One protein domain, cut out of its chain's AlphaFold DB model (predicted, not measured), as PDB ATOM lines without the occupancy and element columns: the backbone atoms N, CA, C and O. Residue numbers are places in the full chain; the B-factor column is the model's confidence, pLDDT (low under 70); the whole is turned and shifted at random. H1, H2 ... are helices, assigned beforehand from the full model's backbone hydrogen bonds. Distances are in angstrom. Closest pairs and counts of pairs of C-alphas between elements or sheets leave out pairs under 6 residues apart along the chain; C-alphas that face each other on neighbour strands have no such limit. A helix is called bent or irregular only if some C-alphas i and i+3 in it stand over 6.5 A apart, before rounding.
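AT A GLANCE: This is residues 66 to 140 of the 640 residues of an uncharacterized protein of Coprinellus micaceus (UniProt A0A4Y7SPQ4). Three helices make a loose, flat model in which H3 is sandwiched between H1 and H2, touching both, while H1 and H2 stay apart from each other. H1 is by far the longest helix, and its first half, residues 66 to 81, sticks out as a bare arm; farther along, H1 crosses the later part of H3 nearly at right angles, and H2 crosses H3 at a steep tilt on the side away from H1. The printed part has 75 residues with three named helices, in the order H1, H2, H3 along the chain, and no named strand, and its class is all helix. The whole is loose, with a radius of gyration of the C-alphas of 14.8 A, and the C-alphas span 43 by 37 by 19 A along their three main axes.

HOW THE PARTS SIT: Start at the first printed residue, where H1, residues 66 to 97, begins. Its residues 66 to 81 stand free, with no C-alpha 8 or more residues away along the chain within 10 A. Read on to residues 83 to 90, for with these alone H1 touches H3, the helix of residues 122 to 139. Look there for the closest C-alphas of the two, those of Ala 86 and Glu 134, which are 6.7 A apart. The lines of H1 and H3 stand about perpendicular, at 73 degrees, and H3 touches H1 with its residues 130 to 137 alone. Past H1 you reach H2, residues 102 to 116; H1 and H2 are apart, with no C-alpha of the one within 8 A of the other. H2 and H3 touch, with 12 pairs of C-alphas within 8 A, and on the H3 side residues 125 to 133 alone take part. Compare Val 105 with Arg 129 to find their closest C-alphas, 5.8 A apart. H2 and H3 run opposite ways at a steep tilt of 56 degrees. In H1, H2 and H3 every pair of O i and N i+4 is within hydrogen-bond range.

IN THESE COORDINATES: Find C-alpha 66, of Lys 66, at (9.171, -21.278, 9.480); from there H1 runs through 32 residues to His 97, with C-alpha 97 at (8.283, 22.107, 22.247), and measures 45.2 A from first to last C-alpha. Watch y in these two places, for it goes from -21.278 to 22.107 while x changes little. Next find C-alpha 102 at (19.322, 18.591, 14.037), where H2 begins with Glu 102; its 15 residues reach Leu 116, and its first and last C-alphas are 21.0 A apart. Then find H3 from Asn 122 to Glu 139, 18 residues and 25.8 A from first to last C-alpha, ending with C-alpha 139 at (15.273, 9.911, 26.492). No helix is bent or irregular.

THE WHOLE: The two C-alphas farthest apart are those of Lys 66 and Gly 98, at 46.8 A, and the C-alphas of the first and last printed residues, Lys 66 and Val 140, are 37.3 A apart. Set residues 66 to 81 aside and you have a body of 59 residues, spanning 37 by 21 by 18 A, with a radius of gyration of 12.0 A. The printed part has no cut. The link from H1 to H2, with 4 residues between them, is tight, and so is the link from H2 to H3, with 5 residues. Look at the B-factor column for the pLDDT: its mean over the printed part is 86.3, and the 11 residues under 70 are 66 to 74 and 76 to 77, which belong to H1. The mean pLDDT is 75 for H1, 97 for H2 and 92 for H3.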
ATOM      1  N   LYS A  66      10.157 -22.006  10.310       49.56
ATOM      2  CA  LYS A  66       9.171 -21.278   9.480       49.56
ATOM      3  C   LYS A  66       8.457 -20.159  10.240       49.56
ATOM      4  O   LYS A  66       8.118 -19.138   9.648       49.56
ATOM      5  N   ILE A  67       8.244 -20.338  11.544       48.94
ATOM      6  CA  ILE A  67       7.612 -19.328  12.400       48.94
ATOM      7  C   ILE A  67       8.615 -18.208  12.713       48.94
ATOM      8  O   ILE A  67       8.226 -17.048  12.706       48.94
ATOM      9  N   ARG A  68       9.909 -18.514  12.895       47.72
ATOM     10  CA  ARG A  68      10.954 -17.498  13.093       47.72
ATOM     11  C   ARG A  68      11.272 -16.697  11.841       47.72
ATOM     12  O   ARG A  68      11.389 -15.496  11.979       47.72
ATOM     13  N   ALA A  69      11.347 -17.302  10.653       52.53
ATOM     14  CA  ALA A  69      11.582 -16.544   9.418       52.53
ATOM     15  C   ALA A  69      10.415 -15.591   9.079       52.53
ATOM     16  O   ALA A  69      10.626 -14.490   8.580       52.53
ATOM     17  N   ARG A  70       9.172 -15.987   9.396       52.47
ATOM     18  CA  ARG A  70       8.017 -15.079   9.323       52.47
ATOM     19  C   ARG A  70       8.054 -14.010  10.413       52.47
ATOM     20  O   ARG A  70       7.846 -12.849  10.087       52.47
ATOM     21  N   ARG A  71       8.398 -14.374  11.655       54.25
ATOM     22  CA  ARG A  71       8.568 -13.410  12.752       54.25
ATOM     23  C   ARG A  71       9.690 -12.419  12.481       54.25
ATOM     24  O   ARG A  71       9.485 -11.258  12.744       54.25
ATOM     25  N   THR A  72      10.818 -12.800  11.882       67.31
ATOM     26  CA  THR A  72      11.887 -11.842  11.560       67.31
ATOM     27  C   THR A  72      11.479 -10.870  10.463       67.31
ATOM     28  O   THR A  72      11.807  -9.696  10.566       67.31
ATOM     29  N   VAL A  73      10.732 -11.299   9.442       65.12
ATOM     30  CA  VAL A  73      10.210 -10.368   8.426       65.12
ATOM     31  C   VAL A  73       9.117  -9.467   9.008       65.12
ATOM     32  O   VAL A  73       9.143  -8.264   8.763       65.12
ATOM     33  N   GLU A  74       8.193 -10.003   9.807       66.06
ATOM     34  CA  GLU A  74       7.177  -9.207  10.511       66.06
ATOM     35  C   GLU A  74       7.799  -8.253  11.533       66.06
ATOM     36  O   GLU A  74       7.397  -7.098  11.582       66.06
ATOM     37  N   ASP A  75       8.820  -8.675  12.275       72.00
ATOM     38  CA  ASP A  75       9.557  -7.855  13.238       72.00
ATOM     39  C   ASP A  75      10.373  -6.775  12.526       72.00
ATOM     40  O   ASP A  75      10.416  -5.638  12.986       72.00
ATOM     41  N   LEU A  76      10.982  -7.073  11.374       67.25
ATOM     42  CA  LEU A  76      11.658  -6.068  10.548       67.25
ATOM     43  C   LEU A  76      10.661  -5.063   9.963       67.25
ATOM     44  O   LEU A  76      10.930  -3.863   9.963       67.25
ATOM     45  N   LEU A  77       9.499  -5.521   9.493       69.06
ATOM     46  CA  LEU A  77       8.424  -4.647   9.022       69.06
ATOM     47  C   LEU A  77       7.849  -3.811  10.163       69.06
ATOM     48  O   LEU A  77       7.593  -2.624   9.971       69.06
ATOM     49  N   ARG A  78       7.697  -4.397  11.350       74.75
ATOM     50  CA  ARG A  78       7.238  -3.729  12.563       74.75
ATOM     51  C   ARG A  78       8.246  -2.677  13.010       74.75
ATOM     52  O   ARG A  78       7.849  -1.527  13.126       74.75
ATOM     53  N   ARG A  79       9.540  -2.998  13.104       73.75
ATOM     54  CA  ARG A  79      10.618  -2.028  13.377       73.75
ATOM     55  C   ARG A  79      10.678  -0.928  12.326       73.75
ATOM     56  O   ARG A  79      10.841   0.246  12.647       73.75
ATOM     57  N   ARG A  80      10.484  -1.262  11.047       75.25
ATOM     58  CA  ARG A  80      10.408  -0.262   9.973       75.25
ATOM     59  C   ARG A  80       9.193   0.653  10.142       75.25
ATOM     60  O   ARG A  80       9.315   1.858   9.949       75.25
ATOM     61  N   GLN A  81       8.037   0.116  10.524       78.31
ATOM     62  CA  GLN A  81       6.852   0.919  10.825       78.31
ATOM     63  C   GLN A  81       7.036   1.764  12.091       78.31
ATOM     64  O   GLN A  81       6.654   2.929  12.083       78.31
ATOM     65  N   GLU A  82       7.625   1.211  13.146       78.19
ATOM     66  CA  GLU A  82       7.917   1.889  14.414       78.19
ATOM     67  C   GLU A  82       8.925   3.024  14.207       78.19
ATOM     68  O   GLU A  82       8.654   4.142  14.625       78.19
ATOM     69  N   SER A  83      10.000   2.805  13.444       74.31
ATOM     70  CA  SER A  83      10.955   3.866  13.079       74.31
ATOM     71  C   SER A  83      10.310   4.986  12.251       74.31
ATOM     72  O   SER A  83      10.616   6.162  12.444       74.31
ATOM     73  N   GLY A  84       9.361   4.650  11.365       79.38
ATOM     74  CA  GLY A  84       8.563   5.641  10.640       79.38
ATOM     75  C   GLY A  84       7.643   6.451  11.560       79.38
ATOM     76  O   GLY A  84       7.525   7.664  11.392       79.38
ATOM     77  N   ARG A  85       7.025   5.803  12.558       82.94
ATOM     78  CA  ARG A  85       6.207   6.477  13.581       82.94
ATOM     79  C   ARG A  85       7.057   7.376  14.475       82.94
ATOM     80  O   ARG A  85       6.635   8.492  14.747       82.94
ATOM     81  N   ALA A  86       8.244   6.921  14.875       80.75
ATOM     82  CA  ALA A  86       9.167   7.689  15.703       80.75
ATOM     83  C   ALA A  86       9.565   9.002  15.016       80.75
ATOM     84  O   ALA A  86       9.458  10.058  15.625       80.75
ATOM     85  N   LEU A  87       9.915   8.968  13.724       85.31
ATOM     86  CA  LEU A  87      10.252  10.182  12.968       85.31
ATOM     87  C   LEU A  87       9.107  11.202  12.948       85.31
ATOM     88  O   LEU A  87       9.338  12.389  13.165       85.31
ATOM     89  N   GLN A  88       7.874  10.741  12.727       89.38
ATOM     90  CA  GLN A  88       6.707  11.621  12.702       89.38
ATOM     91  C   GLN A  88       6.364  12.166  14.096       89.38
ATOM     92  O   GLN A  88       6.048  13.344  14.230       89.38
ATOM     93  N   ALA A  89       6.453  11.332  15.135       89.75
ATOM     94  CA  ALA A  89       6.267  11.752  16.522       89.75
ATOM     95  C   ALA A  89       7.306  12.805  16.931       89.75
ATOM     96  O   ALA A  89       6.994  13.775  17.612       89.75
ATOM     97  N   ILE A  90       8.530  12.668  16.435       88.62
ATOM     98  CA  ILE A  90       9.613  13.599  16.722       88.62
ATOM     99  C   ILE A  90       9.415  14.929  16.009       88.62
ATOM    100  O   ILE A  90       9.620  15.964  16.627       88.62
ATOM    101  N   GLU A  91       8.946  14.941  14.762       91.38
ATOM    102  CA  GLU A  91       8.586  16.191  14.079       91.38
ATOM    103  C   GLU A  91       7.495  16.961  14.847       91.38
ATOM    104  O   GLU A  91       7.580  18.180  15.013       91.38
ATOM    105  N   ILE A  92       6.498  16.245  15.380       92.56
ATOM    106  CA  ILE A  92       5.467  16.833  16.246       92.56
ATOM    107  C   ILE A  92       6.104  17.369  17.529       92.56
ATOM    108  O   ILE A  92       5.851  18.512  17.886       92.56
ATOM    109  N   TYR A  93       6.968  16.592  18.189       92.81
ATOM    110  CA  TYR A  93       7.675  17.021  19.397       92.81
ATOM    111  C   TYR A  93       8.485  18.304  19.170       92.81
ATOM    112  O   TYR A  93       8.371  19.247  19.951       92.81
ATOM    113  N   GLN A  94       9.250  18.381  18.076       93.25
ATOM    114  CA  GLN A  94      10.023  19.573  17.717       93.25
ATOM    115  C   GLN A  94       9.120  20.795  17.531       93.25
ATOM    116  O   GLN A  94       9.445  21.876  18.016       93.25
ATOM    117  N   ARG A  95       7.970  20.625  16.865       93.44
ATOM    118  CA  ARG A  95       7.007  21.708  16.632       93.44
ATOM    119  C   ARG A  95       6.313  22.152  17.919       93.44
ATOM    120  O   ARG A  95       6.127  23.347  18.115       93.44
ATOM    121  N   THR A  96       5.941  21.211  18.783       93.25
ATOM    122  CA  THR A  96       5.201  21.487  20.022       93.25
ATOM    123  C   THR A  96       6.094  22.095  21.103       93.25
ATOM    124  O   THR A  96       5.643  22.964  21.842       93.25
ATOM    125  N   HIS A  97       7.362  21.680  21.186       92.00
ATOM    126  CA  HIS A  97       8.283  22.107  22.247       92.00
ATOM    127  C   HIS A  97       9.380  23.076  21.783       92.00
ATOM    128  O   HIS A  97      10.184  23.510  22.602       92.00
ATOM    129  N   GLY A  98       9.455  23.406  20.488       93.56
ATOM    130  CA  GLY A  98      10.486  24.296  19.941       93.56
ATOM    131  C   GLY A  98      11.914  23.743  20.050       93.56
ATOM    132  O   GLY A  98      12.878  24.502  19.989       93.56
ATOM    133  N   VAL A  99      12.071  22.428  20.243       92.31
ATOM    134  CA  VAL A  99      13.379  21.778  20.405       92.31
ATOM    135  C   VAL A  99      13.907  21.343  19.045       92.31
ATOM    136  O   VAL A  99      13.306  20.503  18.383       92.31
ATOM    137  N   THR A 100      15.074  21.839  18.643       93.56
ATOM    138  CA  THR A 100      15.726  21.422  17.393       93.56
ATOM    139  C   THR A 100      16.649  20.225  17.642       93.56
ATOM    140  O   THR A 100      17.616  20.325  18.394       93.56
ATOM    141  N   ILE A 101      16.385  19.078  17.000       92.31
ATOM    142  CA  ILE A 101      17.194  17.844  17.167       92.31
ATOM    143  C   ILE A 101      18.351  17.768  16.157       92.31
ATOM    144  O   ILE A 101      19.321  17.040  16.378       92.31
ATOM    145  N   GLU A 102      18.298  18.566  15.089       92.62
ATOM    146  CA  GLU A 102      19.322  18.591  14.037       92.62
ATOM    147  C   GLU A 102      20.762  18.752  14.557       92.62
ATOM    148  O   GLU A 102      21.611  17.966  14.143       92.62
ATOM    149  N   PRO A 103      21.077  19.635  15.529       96.31
ATOM    150  CA  PRO A 103      22.444  19.749  16.041       96.31
ATOM    151  C   PRO A 103      22.982  18.443  16.647       96.31
ATOM    152  O   PRO A 103      24.155  18.110  16.476       96.31
ATOM    153  N   LYS A 104      22.125  17.668  17.329       95.06
ATOM    154  CA  LYS A 104      22.513  16.376  17.917       95.06
ATOM    155  C   LYS A 104      22.730  15.314  16.836       95.06
ATOM    156  O   LYS A 104      23.662  14.524  16.943       95.06
ATOM    157  N   VAL A 105      21.908  15.324  15.785       95.19
ATOM    158  CA  VAL A 105      22.034  14.416  14.632       95.19
ATOM    159  C   VAL A 105      23.297  14.718  13.830       95.19
ATOM    160  O   VAL A 105      24.044  13.797  13.511       95.19
ATOM    161  N   VAL A 106      23.583  15.991  13.553       96.62
ATOM    162  CA  VAL A 106      24.812  16.419  12.867       96.62
ATOM    163  C   VAL A 106      26.045  16.015  13.670       96.62
ATOM    164  O   VAL A 106      26.979  15.451  13.105       96.62
ATOM    165  N   LYS A 107      26.024  16.208  14.996       97.56
ATOM    166  CA  LYS A 107      27.107  15.754  15.875       97.56
ATOM    167  C   LYS A 107      27.301  14.235  15.812       97.56
ATOM    168  O   LYS A 107      28.439  13.794  15.720       97.56
ATOM    169  N   ALA A 108      26.218  13.455  15.819       96.81
ATOM    170  CA  ALA A 108      26.282  11.996  15.722       96.81
ATOM    171  C   ALA A 108      26.816  11.509  14.359       96.81
ATOM    172  O   ALA A 108      27.617  10.578  14.302       96.81
ATOM    173  N   MET A 109      26.428  12.164  13.260       97.19
ATOM    174  CA  MET A 109      26.982  11.871  11.933       97.19
ATOM    175  C   MET A 109      28.476  12.192  11.870       97.19
ATOM    176  O   MET A 109      29.245  11.362  11.399       97.19
ATOM    177  N   ALA A 110      28.900  13.341  12.406       97.75
ATOM    178  CA  ALA A 110      30.310  13.722  12.446       97.75
ATOM    179  C   ALA A 110      31.155  12.754  13.293       97.75
ATOM    180  O   ALA A 110      32.274  12.421  12.908       97.75
ATOM    181  N   THR A 111      30.629  12.261  14.422       97.75
ATOM    182  CA  THR A 111      31.329  11.248  15.231       97.75
ATOM    183  C   THR A 111      31.477   9.922  14.495       97.75
ATOM    184  O   THR A 111      32.528   9.294  14.592       97.75
ATOM    185  N   GLU A 112      30.463   9.513  13.732       97.19
ATOM    186  CA  GLU A 112      30.519   8.273  12.959       97.19
ATOM    187  C   GLU A 112      31.482   8.408  11.762       97.19
ATOM    188  O   GLU A 112      32.309   7.525  11.541       97.19
ATOM    189  N   GLU A 113      31.463   9.541  11.047       97.75
ATOM    190  CA  GLU A 113      32.427   9.855   9.974       97.75
ATOM    191  C   GLU A 113      33.872   9.852  10.489       97.75
ATOM    192  O   GLU A 113      34.758   9.278   9.849       97.75
ATOM    193  N   LEU A 114      34.106  10.426  11.675       97.81
ATOM    194  CA  LEU A 114      35.414  10.406  12.330       97.81
ATOM    195  C   LEU A 114      35.841   8.978  12.700       97.81
ATOM    196  O   LEU A 114      37.003   8.626  12.517       97.81
ATOM    197  N   SER A 115      34.910   8.150  13.184       97.62
ATOM    198  CA  SER A 115      35.195   6.759  13.558       97.62
ATOM    199  C   SER A 115      35.536   5.869  12.358       97.62
ATOM    200  O   SER A 115      36.389   4.991  12.466       97.62
ATOM    201  N   LEU A 116      34.906   6.115  11.204       96.88
ATOM    202  CA  LEU A 116      35.133   5.359   9.972       96.88
ATOM    203  C   LEU A 116      36.320   5.886   9.156       96.88
ATOM    204  O   LEU A 116      36.765   5.204   8.233       96.88
ATOM    205  N   GLY A 117      36.802   7.101   9.438       97.88
ATOM    206  CA  GLY A 117      37.852   7.757   8.657       97.88
ATOM    207  C   GLY A 117      37.438   8.081   7.215       97.88
ATOM    208  O   GLY A 117      38.298   8.273   6.356       97.88
ATOM    209  N   ARG A 118      36.131   8.117   6.922       97.62
ATOM    210  CA  ARG A 118      35.568   8.467   5.610       97.62
ATOM    211  C   ARG A 118      34.204   9.128   5.762       97.62
ATOM    212  O   ARG A 118      33.518   8.926   6.760       97.62
ATOM    213  N   GLN A 119      33.775   9.847   4.728       97.25
ATOM    214  CA  GLN A 119      32.407  10.358   4.689       97.25
ATOM    215  C   GLN A 119      31.385   9.217   4.603       97.25
ATOM    216  O   GLN A 119      31.601   8.201   3.926       97.25
ATOM    217  N   LEU A 120      30.255   9.407   5.285       96.38
ATOM    218  CA  LEU A 120      29.118   8.496   5.219       96.38
ATOM    219  C   LEU A 120      28.392   8.694   3.885       96.38
ATOM    220  O   LEU A 120      28.142   9.823   3.448       96.38
ATOM    221  N   ASN A 121      27.979   7.599   3.257       96.06
ATOM    222  CA  ASN A 121      27.061   7.675   2.127       96.06
ATOM    223  C   ASN A 121      25.644   8.071   2.606       96.06
ATOM    224  O   ASN A 121      25.329   8.028   3.796       96.06
ATOM    225  N   ASN A 122      24.748   8.435   1.684       93.50
ATOM    226  CA  ASN A 122      23.398   8.889   2.053       93.50
ATOM    227  C   ASN A 122      22.594   7.846   2.844       93.50
ATOM    228  O   ASN A 122      21.817   8.214   3.722       93.50
ATOM    229  N   SER A 123      22.777   6.554   2.558       91.56
ATOM    230  CA  SER A 123      22.083   5.488   3.288       91.56
ATOM    231  C   SER A 123      22.592   5.342   4.725       91.56
ATOM    232  O   SER A 123      21.794   5.170   5.645       91.56
ATOM    233  N   GLU A 124      23.899   5.505   4.931       94.88
ATOM    234  CA  GLU A 124      24.556   5.486   6.235       94.88
ATOM    235  C   GLU A 124      24.174   6.723   7.052       94.88
ATOM    236  O   GLU A 124      23.750   6.582   8.196       94.88
ATOM    237  N   LYS A 125      24.182   7.922   6.447       94.94
ATOM    238  CA  LYS A 125      23.679   9.158   7.078       94.94
ATOM    239  C   LYS A 125      22.236   9.002   7.551       94.94
ATOM    240  O   LYS A 125      21.899   9.375   8.673       94.94
ATOM    241  N   LEU A 126      21.381   8.398   6.722       90.12
ATOM    242  CA  LEU A 126      19.989   8.135   7.080       90.12
ATOM    243  C   LEU A 126      19.871   7.128   8.236       90.12
ATOM    244  O   LEU A 126      18.996   7.276   9.090       90.12
ATOM    245  N   SER A 127      20.743   6.118   8.266       92.12
ATOM    246  CA  SER A 127      20.811   5.125   9.341       92.12
ATOM    247  C   SER A 127      21.235   5.764  10.667       92.12
ATOM    248  O   SER A 127      20.522   5.629  11.661       92.12
ATOM    249  N   VAL A 128      22.320   6.548  10.663       95.00
ATOM    250  CA  VAL A 128      22.808   7.289  11.839       95.00
ATOM    251  C   VAL A 128      21.749   8.268  12.338       95.00
ATOM    252  O   VAL A 128      21.476   8.324  13.538       95.00
ATOM    253  N   ARG A 129      21.076   8.986  11.428       93.12
ATOM    254  CA  ARG A 129      19.961   9.873  11.780       93.12
ATOM    255  C   ARG A 129      18.838   9.112  12.470       93.12
ATOM    256  O   ARG A 129      18.429   9.530  13.545       93.12
ATOM    257  N   ARG A 130      18.366   7.994  11.907       90.38
ATOM    258  CA  ARG A 130      17.303   7.175  12.520       90.38
ATOM    259  C   ARG A 130      17.694   6.673  13.907       90.38
ATOM    260  O   ARG A 130      16.915   6.858  14.832       90.38
ATOM    261  N   ALA A 131      18.898   6.123  14.058       91.81
ATOM    262  CA  ALA A 131      19.380   5.602  15.335       91.81
ATOM    263  C   ALA A 131      19.517   6.703  16.401       91.81
ATOM    264  O   ALA A 131      19.099   6.531  17.543       91.81
ATOM    265  N   THR A 132      20.054   7.866  16.021       93.50
ATOM    266  CA  THR A 132      20.210   9.012  16.932       93.50
ATOM    267  C   THR A 132      18.854   9.550  17.372       93.50
ATOM    268  O   THR A 132      18.632   9.820  18.547       93.50
ATOM    269  N   VAL A 133      17.936   9.688  16.420       90.50
ATOM    270  CA  VAL A 133      16.575  10.164  16.649       90.50
ATOM    271  C   VAL A 133      15.797   9.193  17.547       90.50
ATOM    272  O   VAL A 133      15.149   9.635  18.488       90.50
ATOM    273  N   GLU A 134      15.923   7.882  17.331       89.81
ATOM    274  CA  GLU A 134      15.324   6.847  18.185       89.81
ATOM    275  C   GLU A 134      15.881   6.883  19.613       89.81
ATOM    276  O   GLU A 134      15.113   6.855  20.575       89.81
ATOM    277  N   LYS A 135      17.200   7.041  19.774       92.69
ATOM    278  CA  LYS A 135      17.825   7.191  21.094       92.69
ATOM    279  C   LYS A 135      17.305   8.427  21.831       92.69
ATOM    280  O   LYS A 135      16.927   8.331  22.993       92.69
ATOM    281  N   LEU A 136      17.240   9.569  21.148       91.19
ATOM    282  CA  LEU A 136      16.722  10.809  21.731       91.19
ATOM    283  C   LEU A 136      15.239  10.710  22.080       91.19
ATOM    284  O   LEU A 136      14.810  11.310  23.057       91.19
ATOM    285  N   TRP A 137      14.462   9.946  21.313       92.25
ATOM    286  CA  TRP A 137      13.053   9.699  21.602       92.25
ATOM    287  C   TRP A 137      12.840   8.883  22.876       92.25
ATOM    288  O   TRP A 137      11.921   9.167  23.641       92.25
ATOM    289  N   LEU A 138      13.706   7.899  23.126       92.31
ATOM    290  CA  LEU A 138      13.688   7.106  24.357       92.31
ATOM    291  C   LEU A 138      14.103   7.924  25.591       92.31
ATOM    292  O   LEU A 138      13.659   7.614  26.691       92.31
ATOM    293  N   GLU A 139      14.911   8.974  25.417       94.00
ATOM    294  CA  GLU A 139      15.273   9.911  26.492       94.00
ATOM    295  C   GLU A 139      14.119  10.862  26.873       94.00
ATOM    296  O   GLU A 139      14.147  11.444  27.957       94.00
ATOM    297  N   VAL A 140      13.097  11.030  26.019       93.56
ATOM    298  CA  VAL A 140      11.927  11.870  26.328       93.56
ATOM    299  C   VAL A 140      11.061  11.175  27.388       93.56
ATOM    300  O   VAL A 140      10.648  10.037  27.151       93.56
TER     301      VAL A 140